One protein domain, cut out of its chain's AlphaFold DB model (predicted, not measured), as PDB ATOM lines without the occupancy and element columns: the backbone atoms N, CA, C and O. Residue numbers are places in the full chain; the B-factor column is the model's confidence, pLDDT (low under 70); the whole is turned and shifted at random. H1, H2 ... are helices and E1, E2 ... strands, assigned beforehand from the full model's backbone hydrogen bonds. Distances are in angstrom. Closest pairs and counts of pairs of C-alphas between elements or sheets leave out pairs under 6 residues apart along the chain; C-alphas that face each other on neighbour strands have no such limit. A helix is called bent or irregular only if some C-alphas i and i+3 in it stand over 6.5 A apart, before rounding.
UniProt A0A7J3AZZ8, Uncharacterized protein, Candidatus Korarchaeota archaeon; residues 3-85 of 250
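Overview. This is residues 3 to 85 of the 250 residues of an uncharacterized protein of Candidatus Korarchaeota archaeon (UniProt A0A7J3AZZ8). A strongly twisted sheet of four parallel strands forms the core, with helices H1 and H2 packed on one face and the short helix H4 on the opposite face. Helix H3 sits past edge strand E3, at one end of the domain's longest axis. The printed part has 83 residues, with four named helices and four named strands in the order E1 H1 E2 H2 E3 H3 H4 E4; the sheet's order is E3 E2 E1 E4. The class is mixed, helices and strands. The whole is compact, with a radius of gyration of the C-alphas of 11.9 A and spans of 37 by 25 by 22 A.

Arrangement. Begin at inner strands E1, residues 3 to 7, and E2, residues 26 to 33: they are parallel at 25 degrees, with N 4 and O 27 2.8 A apart, within hydrogen-bond range. Beside E2 look for edge strand E3, residues 49 to 51, parallel at 42 degrees, with N 50 and O 31 at 2.8 A. Beside E1 is the other edge strand, E4, residues 79 to 84, parallel at 33 degrees, with N 7 and O 81 at 2.8 A. H1, residues 13 to 21, is on the sheet at a height of 8.3 A, over E1 and along it at 11 degrees on the local plane; its closest C-alphas to E2 are Arg 21 and Asp 27, 6.4 A. H2, residues 40 to 46, is on the sheet too; it is close to H1 but not clearly touching, the closest C-alphas being Ala 14 and Leu 43, 7.1 A, at a shallow tilt of 25 degrees, the same way. E1, H1, E2 and E2, H2, E3 are strand-helix-strand units, parallel neighbour strands with a helix between, each with a right-handed crossover. On the opposite face from H1, find H4, residues 70 to 74, over E2 at a height of 8.1 A; the C-alphas of Cys 51 and Leu 70 are the closest of E3 and H4, 6.1 A. H3, residues 53 to 61, is only just not on the sheet, with 4 pairs of C-alphas within 10 A, and is irregular: C-alphas 54 and 57 are 7.2 A apart. Each O i to N i+4 pair is within hydrogen-bond range in H1 and H4, against 2 of 3 in H2 and 3 of 5 in H3.

Along the chain. Find C-alpha 3 at (-104.248, 407.245, -23.489), where E1 begins. E2 runs 21.0 A from C-alpha 26 at (-102.633, 405.105, -17.902), and H3 spans 14.1 A. E4 runs 16.2 A to C-alpha 84 at (-123.197, 406.544, -16.435).

Size, cuts and confidence. The C-alphas of Pro 24 and Glu 61 are the two farthest apart, 37.2 A. The printed part has no cut and no long link. Its mean pLDDT is 95.0, and no printed residue is under 70.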
ATOM      1  N   ARG A   3    -103.672 405.900 -23.448       97.69
ATOM      2  CA  ARG A   3    -104.248 407.245 -23.489       97.69
ATOM      3  C   ARG A   3    -105.768 407.155 -23.436       97.69
ATOM      4  O   ARG A   3    -106.398 406.702 -24.389       97.69
ATOM      5  N   ILE A   4    -106.360 407.589 -22.329       98.12
ATOM      6  CA  ILE A   4    -107.806 407.539 -22.101       98.12
ATOM      7  C   ILE A   4    -108.387 408.948 -22.177       98.12
ATOM      8  O   ILE A   4    -107.927 409.863 -21.491       98.12
ATOM      9  N   GLY A   5    -109.430 409.116 -22.986       97.75
ATOM     10  CA  GLY A   5    -110.305 410.282 -22.917       97.75
ATOM     11  C   GLY A   5    -111.620 409.933 -22.244       97.75
ATOM     12  O   GLY A   5    -112.159 408.847 -22.445       97.75
ATOM     13  N   ILE A   6    -112.150 410.859 -21.456       97.44
ATOM     14  CA  ILE A   6    -113.418 410.671 -20.755       97.44
ATOM     15  C   ILE A   6    -114.499 411.518 -21.432       97.44
ATOM     16  O   ILE A   6    -114.295 412.699 -21.713       97.44
ATOM     17  N   ILE A   7    -115.650 410.913 -21.701       95.56
ATOM     18  CA  ILE A   7    -116.823 411.582 -22.261       95.56
ATOM     19  C   ILE A   7    -117.788 411.903 -21.125       95.56
ATOM     20  O   ILE A   7    -118.146 411.030 -20.337       95.56
ATOM     21  N   GLY A   8    -118.247 413.152 -21.084       91.38
ATOM     22  CA  GLY A   8    -119.184 413.632 -20.078       91.38
ATOM     23  C   GLY A   8    -118.498 414.292 -18.886       91.38
ATOM     24  O   GLY A   8    -117.285 414.228 -18.697       91.38
ATOM     25  N   GLN A   9    -119.304 415.017 -18.114       88.81
ATOM     26  CA  GLN A   9    -118.872 415.751 -16.926       88.81
ATOM     27  C   GLN A   9    -119.925 415.574 -15.840       88.81
ATOM     28  O   GLN A   9    -120.834 416.396 -15.694       88.81
ATOM     29  N   ASP A  10    -119.808 414.480 -15.102       88.69
ATOM     30  CA  ASP A  10    -120.640 414.171 -13.948       88.69
ATOM     31  C   ASP A  10    -119.902 414.482 -12.627       88.69
ATOM     32  O   ASP A  10    -118.673 414.597 -12.617       88.69
ATOM     33  N   PRO A  11    -120.616 414.626 -11.493       90.06
ATOM     34  CA  PRO A  11    -120.004 414.951 -10.200       90.06
ATOM     35  C   PRO A  11    -118.891 413.999  -9.737       90.06
ATOM     36  O   PRO A  11    -118.088 414.382  -8.887       90.06
ATOM     37  N   TYR A  12    -118.809 412.783 -10.284       91.88
ATOM     38  CA  TYR A  12    -117.784 411.794  -9.958       91.88
ATOM     39  C   TYR A  12    -116.608 411.791 -10.944       91.88
ATOM     40  O   TYR A  12    -115.642 411.064 -10.710       91.88
ATOM     41  N   ALA A  13    -116.617 412.636 -11.983       93.12
ATOM     42  CA  ALA A  13    -115.554 412.713 -12.988       93.12
ATOM     43  C   ALA A  13    -114.162 412.945 -12.374       93.12
ATOM     44  O   ALA A  13    -113.188 412.339 -12.812       93.12
ATOM     45  N   ALA A  14    -114.051 413.764 -11.323       92.31
ATOM     46  CA  ALA A  14    -112.784 413.962 -10.614       92.31
ATOM     47  C   ALA A  14    -112.284 412.663  -9.953       92.31
ATOM     48  O   ALA A  14    -111.124 412.294 -10.111       92.31
ATOM     49  N   HIS A  15    -113.173 411.923  -9.286       93.62
ATOM     50  CA  HIS A  15    -112.838 410.641  -8.665       93.62
ATOM     51  C   HIS A  15    -112.489 409.563  -9.699       93.62
ATOM     52  O   HIS A  15    -111.577 408.770  -9.470       93.62
ATOM     53  N   LEU A  16    -113.182 409.554 -10.841       96.00
ATOM     54  CA  LEU A  16    -112.864 408.693 -11.975       96.00
ATOM     55  C   LEU A  16    -111.461 408.995 -12.519       96.00
ATOM     56  O   LEU A  16    -110.650 408.084 -12.669       96.00
ATOM     57  N   MET A  17    -111.153 410.271 -12.771       96.06
ATOM     58  CA  MET A  17    -109.833 410.694 -13.244       96.06
ATOM     59  C   MET A  17    -108.725 410.338 -12.258       96.06
ATOM     60  O   MET A  17    -107.684 409.851 -12.687       96.06
ATOM     61  N   ASP A  18    -108.938 410.545 -10.960       95.75
ATOM     62  CA  ASP A  18    -107.971 410.171  -9.926       95.75
ATOM     63  C   ASP A  18    -107.714 408.658  -9.925       95.75
ATOM     64  O   ASP A  18    -106.564 408.222  -9.866       95.75
ATOM     65  N   ALA A  19    -108.771 407.846 -10.045       97.31
ATOM     66  CA  ALA A  19    -108.653 406.393 -10.125       97.31
ATOM     67  C   ALA A  19    -107.858 405.950 -11.363       97.31
ATOM     68  O   ALA A  19    -106.972 405.104 -11.247       97.31
ATOM     69  N   LEU A  20    -108.108 406.558 -12.523       97.88
ATOM     70  CA  LEU A  20    -107.356 406.279 -13.749       97.88
ATOM     71  C   LEU A  20    -105.898 406.745 -13.656       97.88
ATOM     72  O   LEU A  20    -104.996 405.973 -13.955       97.88
ATOM     73  N   ARG A  21    -105.646 407.970 -13.178       97.56
ATOM     74  CA  ARG A  21    -104.294 408.540 -13.007       97.56
ATOM     75  C   ARG A  21    -103.460 407.819 -11.952       97.56
ATOM     76  O   ARG A  21    -102.241 407.920 -11.976       97.56
ATOM     77  N   SER A  22    -104.101 407.112 -11.020       97.69
ATOM     78  CA  SER A  22    -103.393 406.267 -10.055       97.69
ATOM     79  C   SER A  22    -102.761 405.033 -10.700       97.69
ATOM     80  O   SER A  22    -101.865 404.437 -10.109       97.69
ATOM     81  N   GLN A  23    -103.213 404.639 -11.894       98.31
ATOM     82  CA  GLN A  23    -102.679 403.481 -12.596       98.31
ATOM     83  C   GLN A  23    -101.316 403.816 -13.222       98.31
ATOM     84  O   GLN A  23    -101.159 404.883 -13.814       98.31
ATOM     85  N   PRO A  24    -100.330 402.907 -13.150       97.81
ATOM     86  CA  PRO A  24     -98.948 403.202 -13.541       97.81
ATOM     87  C   PRO A  24     -98.755 403.341 -15.058       97.81
ATOM     88  O   PRO A  24     -97.727 403.828 -15.522       97.81
ATOM     89  N   ASP A  25     -99.719 402.867 -15.837       98.06
ATOM     90  CA  ASP A  25     -99.653 402.709 -17.282       98.06
ATOM     91  C   ASP A  25    -100.724 403.511 -18.031       98.06
ATOM     92  O   ASP A  25    -100.787 403.411 -19.257       98.06
ATOM     93  N   VAL A  26    -101.518 404.329 -17.337       98.12
ATOM     94  CA  VAL A  26    -102.633 405.105 -17.902       98.12
ATOM     95  C   VAL A  26    -102.311 406.599 -17.917       98.12
ATOM     96  O   VAL A  26    -101.799 407.148 -16.947       98.12
ATOM     97  N   ASP A  27    -102.667 407.265 -19.015       97.38
ATOM     98  CA  ASP A  27    -102.646 408.720 -19.153       97.38
ATOM     99  C   ASP A  27    -104.053 409.242 -19.450       97.38
ATOM    100  O   ASP A  27    -104.687 408.816 -20.416       97.38
ATOM    101  N   VAL A  28    -104.545 410.171 -18.633       97.31
ATOM    102  CA  VAL A  28    -105.864 410.786 -18.834       97.31
ATOM    103  C   VAL A  28    -105.696 412.069 -19.634       97.31
ATOM    104  O   VAL A  28    -105.262 413.094 -19.103       97.31
ATOM    105  N   ILE A  29    -106.101 412.025 -20.903       96.88
ATOM    106  CA  ILE A  29    -105.912 413.120 -21.864       96.88
ATOM    107  C   ILE A  29    -106.791 414.324 -21.530       96.88
ATOM    108  O   ILE A  29    -106.349 415.474 -21.641       96.88
ATOM    109  N   GLY A  30    -108.023 414.069 -21.097       96.19
ATOM    110  CA  GLY A  30    -108.976 415.105 -20.726       96.19
ATOM    111  C   GLY A  30    -110.418 414.622 -20.727       96.19
ATOM    112  O   GLY A  30    -110.701 413.429 -20.857       96.19
ATOM    113  N   LEU A  31    -111.314 415.595 -20.593       96.88
ATOM    114  CA  LEU A  31    -112.761 415.426 -20.632       96.88
ATOM    115  C   LEU A  31    -113.326 416.096 -21.878       96.88
ATOM    116  O   LEU A  31    -112.951 417.226 -22.187       96.88
ATOM    117  N   TYR A  32    -114.295 415.460 -22.522       96.50
ATOM    118  CA  TYR A  32    -115.097 416.073 -23.573       96.50
ATOM    119  C   TYR A  32    -116.542 416.274 -23.113       96.50
ATOM    120  O   TYR A  32    -117.160 415.367 -22.555       96.50
ATOM    121  N   SER A  33    -117.109 417.453 -23.376       94.75
ATOM    122  CA  SER A  33    -118.547 417.692 -23.225       94.75
ATOM    123  C   SER A  33    -119.074 418.661 -24.273       94.75
ATOM    124  O   SER A  33    -118.440 419.659 -24.606       94.75
ATOM    125  N   HIS A  34    -120.297 418.416 -24.739       93.12
ATOM    126  CA  HIS A  34    -120.984 419.301 -25.674       93.12
ATOM    127  C   HIS A  34    -121.329 420.669 -25.055       93.12
ATOM    128  O   HIS A  34    -121.328 421.685 -25.745       93.12
ATOM    129  N   LYS A  35    -121.630 420.708 -23.750       93.00
ATOM    130  CA  LYS A  35    -122.020 421.921 -23.012       93.00
ATOM    131  C   LYS A  35    -121.417 421.926 -21.604       93.00
ATOM    132  O   LYS A  35    -121.161 420.849 -21.058       93.00
ATOM    133  N   PRO A  36    -121.220 423.104 -20.992       93.69
ATOM    134  CA  PRO A  36    -120.763 423.177 -19.614       93.69
ATOM    135  C   PRO A  36    -121.856 422.717 -18.641       93.69
ATOM    136  O   PRO A  36    -123.037 423.034 -18.804       93.69
ATOM    137  N   THR A  37    -121.436 422.011 -17.603       92.75
ATOM    138  CA  THR A  37    -122.193 421.631 -16.413       92.75
ATOM    139  C   THR A  37    -121.765 422.498 -15.222       92.75
ATOM    140  O   THR A  37    -120.878 423.349 -15.330       92.75
ATOM    141  N   SER A  38    -122.404 422.313 -14.063       91.69
ATOM    142  CA  SER A  38    -122.085 423.068 -12.840       91.69
ATOM    143  C   SER A  38    -120.643 422.876 -12.359       91.69
ATOM    144  O   SER A  38    -120.109 423.764 -11.705       91.69
ATOM    145  N   ILE A  39    -120.014 421.753 -12.710       93.00
ATOM    146  CA  ILE A  39    -118.663 421.369 -12.278       93.00
ATOM    147  C   ILE A  39    -117.587 421.629 -13.339       93.00
ATOM    148  O   ILE A  39    -116.402 421.452 -13.069       93.00
ATOM    149  N   SER A  40    -117.961 422.039 -14.557       94.88
ATOM    150  CA  SER A  40    -117.009 422.233 -15.662       94.88
ATOM    151  C   SER A  40    -115.881 423.193 -15.322       94.88
ATOM    152  O   SER A  40    -114.761 423.021 -15.798       94.88
ATOM    153  N   LYS A  41    -116.186 424.222 -14.528       94.50
ATOM    154  CA  LYS A  41    -115.205 425.223 -14.124       94.50
ATOM    155  C   LYS A  41    -114.116 424.586 -13.268       94.50
ATOM    156  O   LYS A  41    -112.953 424.658 -13.652       94.50
ATOM    157  N   ASP A  42    -114.505 423.885 -12.210       93.88
ATOM    158  CA  ASP A  42    -113.581 423.197 -11.306       93.88
ATOM    159  C   ASP A  42    -112.773 422.126 -12.055       93.88
ATOM    160  O   ASP A  42    -111.558 422.022 -11.906       93.88
ATOM    161  N   LEU A  43    -113.425 421.373 -12.950       94.44
ATOM    162  CA  LEU A  43    -112.751 420.371 -13.778       94.44
ATOM    163  C   LEU A  43    -111.716 420.995 -14.729       94.44
ATOM    164  O   LEU A  43    -110.640 420.426 -14.902       94.44
ATOM    165  N   SER A  44    -111.991 422.173 -15.301       94.62
ATOM    166  CA  SER A  44    -111.053 422.868 -16.201       94.62
ATOM    167  C   SER A  44    -109.764 423.344 -15.518       94.62
ATOM    168  O   SER A  44    -108.789 423.656 -16.199       94.62
ATOM    169  N   GLU A  45    -109.738 423.394 -14.183       93.31
ATOM    170  CA  GLU A  45    -108.548 423.760 -13.407       93.31
ATOM    171  C   GLU A  45    -107.616 422.564 -13.153       93.31
ATOM    172  O   GLU A  45    -106.421 422.752 -12.932       93.31
ATOM    173  N   VAL A  46    -108.138 421.333 -13.219       93.06
ATOM    174  CA  VAL A  46    -107.404 420.095 -12.877       93.06
ATOM    175  C   VAL A  46    -107.232 419.130 -14.055       93.06
ATOM    176  O   VAL A  46    -106.569 418.090 -13.940       93.06
ATOM    177  N   THR A  47    -107.850 419.426 -15.197       95.06
ATOM    178  CA  THR A  47    -107.710 418.636 -16.418       95.06
ATOM    179  C   THR A  47    -107.992 419.454 -17.672       95.06
ATOM    180  O   THR A  47    -108.558 420.545 -17.631       95.06
ATOM    181  N   ASN A  48    -107.613 418.893 -18.816       96.25
ATOM    182  CA  ASN A  48    -107.948 419.463 -20.108       96.25
ATOM    183  C   ASN A  48    -109.434 419.240 -20.400       96.25
ATOM    184  O   ASN A  48    -109.915 418.108 -20.334       96.25
ATOM    185  N   LEU A  49    -110.137 420.306 -20.772       96.50
ATOM    186  CA  LEU A  49    -111.542 420.251 -21.156       96.50
ATOM    187  C   LEU A  49    -111.674 420.556 -22.648       96.50
ATOM    188  O   LEU A  49    -111.191 421.583 -23.118       96.50
ATOM    189  N   PHE A  50    -112.335 419.671 -23.376       96.88
ATOM    190  CA  PHE A  50    -112.633 419.795 -24.796       96.88
ATOM    191  C   PHE A  50    -114.142 419.939 -24.992       96.88
ATOM    192  O   PHE A  50    -114.939 419.443 -24.186       96.88
ATOM    193  N   CYS A  51    -114.549 420.618 -26.060       96.56
ATOM    194  CA  CYS A  51    -115.962 420.800 -26.378       96.56
ATOM    195  C   CYS A  51    -116.235 420.681 -27.875       96.56
ATOM    196  O   CYS A  51    -115.316 420.615 -28.683       96.56
ATOM    197  N   SER A  52    -117.503 420.656 -28.273       94.44
ATOM    198  CA  SER A  52    -117.844 420.853 -29.685       94.44
ATOM    199  C   SER A  52    -117.710 422.327 -30.066       94.44
ATOM    200  O   SER A  52    -117.865 423.208 -29.217       94.44
ATOM    201  N   GLU A  53    -117.528 422.611 -31.356       93.38
ATOM    202  CA  GLU A  53    -117.501 423.990 -31.868       93.38
ATOM    203  C   GLU A  53    -118.763 424.774 -31.477       93.38
ATOM    204  O   GLU A  53    -118.686 425.876 -30.936       93.38
ATOM    205  N   SER A  54    -119.938 424.161 -31.640       93.75
ATOM    206  CA  SER A  54    -121.230 424.747 -31.251       93.75
ATOM    207  C   SER A  54    -121.411 424.930 -29.739       93.75
ATOM    208  O   SER A  54    -122.304 425.658 -29.310       93.75
ATOM    209  N   GLY A  55    -120.585 424.271 -28.922       93.25
ATOM    210  CA  GLY A  55    -120.605 424.372 -27.466       93.25
ATOM    211  C   GLY A  55    -119.775 425.539 -26.930       93.25
ATOM    212  O   GLY A  55    -120.022 426.002 -25.816       93.25
ATOM    213  N   LEU A  56    -118.807 426.021 -27.717       95.56
ATOM    214  CA  LEU A  56    -117.747 426.932 -27.284       95.56
ATOM    215  C   LEU A  56    -118.269 428.214 -26.624       95.56
ATOM    216  O   LEU A  56    -117.752 428.621 -25.582       95.56
ATOM    217  N   GLU A  57    -119.292 428.843 -27.203       96.19
ATOM    218  CA  GLU A  57    -119.847 430.095 -26.672       96.19
ATOM    219  C   GLU A  57    -120.397 429.912 -25.248       96.19
ATOM    220  O   GLU A  57    -120.103 430.718 -24.369       96.19
ATOM    221  N   TYR A  58    -121.050 428.782 -24.948       95.88
ATOM    222  CA  TYR A  58    -121.547 428.497 -23.595       95.88
ATOM    223  C   TYR A  58    -120.430 428.369 -22.551       95.88
ATOM    224  O   TYR A  58    -120.647 428.689 -21.375       95.88
ATOM    225  N   PHE A  59    -119.260 427.861 -22.956       96.31
ATOM    226  CA  PHE A  59    -118.079 427.764 -22.095       96.31
ATOM    227  C   PHE A  59    -117.439 429.141 -21.881       96.31
ATOM    228  O   PHE A  59    -117.140 429.497 -20.738       96.31
ATOM    229  N   LYS A  60    -117.306 429.945 -22.946       95.31
ATOM    230  CA  LYS A  60    -116.781 431.319 -22.874       95.31
ATOM    231  C   LYS A  60    -117.626 432.216 -21.973       95.31
ATOM    232  O   LYS A  60    -117.066 432.892 -21.114       95.31
ATOM    233  N   GLU A  61    -118.952 432.179 -22.113       95.94
ATOM    234  CA  GLU A  61    -119.894 432.950 -21.283       95.94
ATOM    235  C   GLU A  61    -119.726 432.676 -19.780       95.94
ATOM    236  O   GLU A  61    -119.951 433.554 -18.949       95.94
ATOM    237  N   ARG A  62    -119.300 431.460 -19.422       95.12
ATOM    238  CA  ARG A  62    -119.047 431.036 -18.036       95.12
ATOM    239  C   ARG A  62    -117.592 431.220 -17.594       95.12
ATOM    240  O   ARG A  62    -117.251 430.857 -16.469       95.12
ATOM    241  N   GLY A  63    -116.733 431.762 -18.458       95.06
ATOM    242  CA  GLY A  63    -115.306 431.946 -18.189       95.06
ATOM    243  C   GLY A  63    -114.537 430.631 -18.025       95.06
ATOM    244  O   GLY A  63    -113.548 430.595 -17.296       95.06
ATOM    245  N   ILE A  64    -115.001 429.548 -18.656       96.38
ATOM    246  CA  ILE A  64    -114.376 428.225 -18.571       96.38
ATOM    247  C   ILE A  64    -113.371 428.081 -19.712       96.38
ATOM    248  O   ILE A  64    -113.695 428.318 -20.876       96.38
ATOM    249  N   LYS A  65    -112.144 427.675 -19.376       93.88
ATOM    250  CA  LYS A  65    -111.087 427.448 -20.364       93.88
ATOM    251  C   LYS A  65    -111.293 426.092 -21.037       93.88
ATOM    252  O   LYS A  65    -111.424 425.079 -20.357       93.88
ATOM    253  N   VAL A  66    -111.274 426.088 -22.365       96.38
ATOM    254  CA  VAL A  66    -111.265 424.872 -23.184       96.38
ATOM    255  C   VAL A  66    -109.913 424.740 -23.878       96.38
ATOM    256  O   VAL A  66    -109.316 425.744 -24.267       96.38
ATOM    257  N   LYS A  67    -109.409 423.511 -23.996       96.19
ATOM    258  CA  LYS A  67    -108.124 423.205 -24.634       96.19
ATOM    259  C   LYS A  67    -108.234 423.100 -26.154       96.19
ATOM    260  O   LYS A  67    -107.279 423.444 -26.839       96.19
ATOM    261  N   GLY A  68    -109.369 422.622 -26.650       95.50
ATOM    262  CA  GLY A  68    -109.591 422.364 -28.067       95.50
ATOM    263  C   GLY A  68    -110.963 421.751 -28.322       95.50
ATOM    264  O   GLY A  68    -111.827 421.739 -27.433       95.50
ATOM    265  N   PHE A  69    -111.136 421.233 -29.531       96.50
ATOM    266  CA  PHE A  69    -112.384 420.651 -30.008       96.50
ATOM    267  C   PHE A  69    -112.373 419.119 -29.981       96.50
ATOM    268  O   PHE A  69    -111.458 418.496 -29.441       96.50
ATOM    269  N   LEU A  70    -113.430 418.498 -30.508       93.44
ATOM    270  CA  LEU A  70    -113.566 417.043 -30.536       93.44
ATOM    271  C   LEU A  70    -112.440 416.388 -31.346       93.44
ATOM    272  O   LEU A  70    -111.929 415.347 -30.956       93.44
ATOM    273  N   GLU A  71    -112.032 417.007 -32.445       92.56
ATOM    274  CA  GLU A  71    -110.977 416.519 -33.326       92.56
ATOM    275  C   GLU A  71    -109.635 416.468 -32.583       92.56
ATOM    276  O   GLU A  71    -108.982 415.425 -32.571       92.56
ATOM    277  N   ASP A  72    -109.295 417.547 -31.867       93.81
ATOM    278  CA  ASP A  72    -108.099 417.621 -31.015       93.81
ATOM    279  C   ASP A  72    -108.161 416.614 -29.861       93.81
ATOM    280  O   ASP A  72    -107.144 416.071 -29.429       93.81
ATOM    281  N   PHE A  73    -109.363 416.387 -29.321       94.81
ATOM    282  CA  PHE A  73    -109.576 415.432 -28.244       94.81
ATOM    283  C   PHE A  73    -109.282 414.011 -28.714       94.81
ATOM    284  O   PHE A  73    -108.537 413.300 -28.049       94.81
ATOM    285  N   LEU A  74    -109.836 413.612 -29.861       93.19
ATOM    286  CA  LEU A  74    -109.696 412.264 -30.407       93.19
ATOM    287  C   LEU A  74    -108.271 411.953 -30.887       93.19
ATOM    288  O   LEU A  74    -107.911 410.777 -30.983       93.19
ATOM    289  N   GLU A  75    -107.447 412.969 -31.160       91.06
ATOM    290  CA  GLU A  75    -106.083 412.782 -31.648       91.06
ATOM    291  C   GLU A  75    -105.182 412.061 -30.622       91.06
ATOM    292  O   GLU A  75    -104.653 412.608 -29.645       91.06
ATOM    293  N   GLY A  76    -104.973 410.769 -30.877       83.62
ATOM    294  CA  GLY A  76    -104.110 409.910 -30.078       83.62
ATOM    295  C   GLY A  76    -104.742 409.396 -28.784       83.62
ATOM    296  O   GLY A  76    -104.008 408.991 -27.887       83.62
ATOM    297  N   ILE A  77    -106.070 409.398 -28.668       95.25
ATOM    298  CA  ILE A  77    -106.760 408.591 -27.657       95.25
ATOM    299  C   ILE A  77    -106.760 407.123 -28.099       95.25
ATOM    300  O   ILE A  77    -107.137 406.803 -29.223       95.25
ATOM    301  N   ASP A  78    -106.387 406.232 -27.184       96.69
ATOM    302  CA  ASP A  78    -106.516 404.787 -27.358       96.69
ATOM    303  C   ASP A  78    -107.936 404.305 -27.018       96.69
ATOM    304  O   ASP A  78    -108.495 403.461 -27.715       96.69
ATOM    305  N   PHE A  79    -108.513 404.841 -25.936       97.81
ATOM    306  CA  PHE A  79    -109.833 404.465 -25.430       97.81
ATOM    307  C   PHE A  79    -110.646 405.683 -24.998       97.81
ATOM    308  O   PHE A  79    -110.171 406.542 -24.254       97.81
ATOM    309  N   LEU A  80    -111.910 405.711 -25.402       97.69
ATOM    310  CA  LEU A  80    -112.911 406.618 -24.858       97.69
ATOM    311  C   LEU A  80    -113.695 405.903 -23.762       97.69
ATOM    312  O   LEU A  80    -114.177 404.790 -23.964       97.69
ATOM    313  N   MET A  81    -113.840 406.562 -22.619       97.88
ATOM    314  CA  MET A  81    -114.590 406.073 -21.473       97.88
ATOM    315  C   MET A  81    -115.780 406.988 -21.204       97.88
ATOM    316  O   MET A  81    -115.611 408.182 -20.981       97.88
ATOM    317  N   GLU A  82    -116.979 406.423 -21.188       96.75
ATOM    318  CA  GLU A  82    -118.208 407.119 -20.815       96.75
ATOM    319  C   GLU A  82    -118.785 406.435 -19.578       96.75
ATOM    320  O   GLU A  82    -119.037 405.228 -19.585       96.75
ATOM    321  N   TYR A  83    -118.943 407.196 -18.499       96.44
ATOM    322  CA  TYR A  83    -119.470 406.696 -17.237       96.44
ATOM    323  C   TYR A  83    -120.904 407.182 -17.037       96.44
ATOM    324  O   TYR A  83    -121.174 408.381 -17.087       96.44
ATOM    325  N   ASP A  84    -121.816 406.243 -16.786       94.75
ATOM    326  CA  ASP A  84    -123.197 406.544 -16.435       94.75
ATOM    327  C   ASP A  84    -123.432 406.259 -14.939       94.75
ATOM    328  O   ASP A  84    -123.602 405.095 -14.551       94.75
ATOM    329  N   PRO A  85    -123.488 407.296 -14.078       91.06
ATOM    330  CA  PRO A  85    -123.777 407.125 -12.659       91.06
ATOM    331  C   PRO A  85    -125.220 406.700 -12.380       91.06
ATOM    332  O   PRO A  85    -125.497 406.197 -11.291       91.06
TER     333      PRO A  85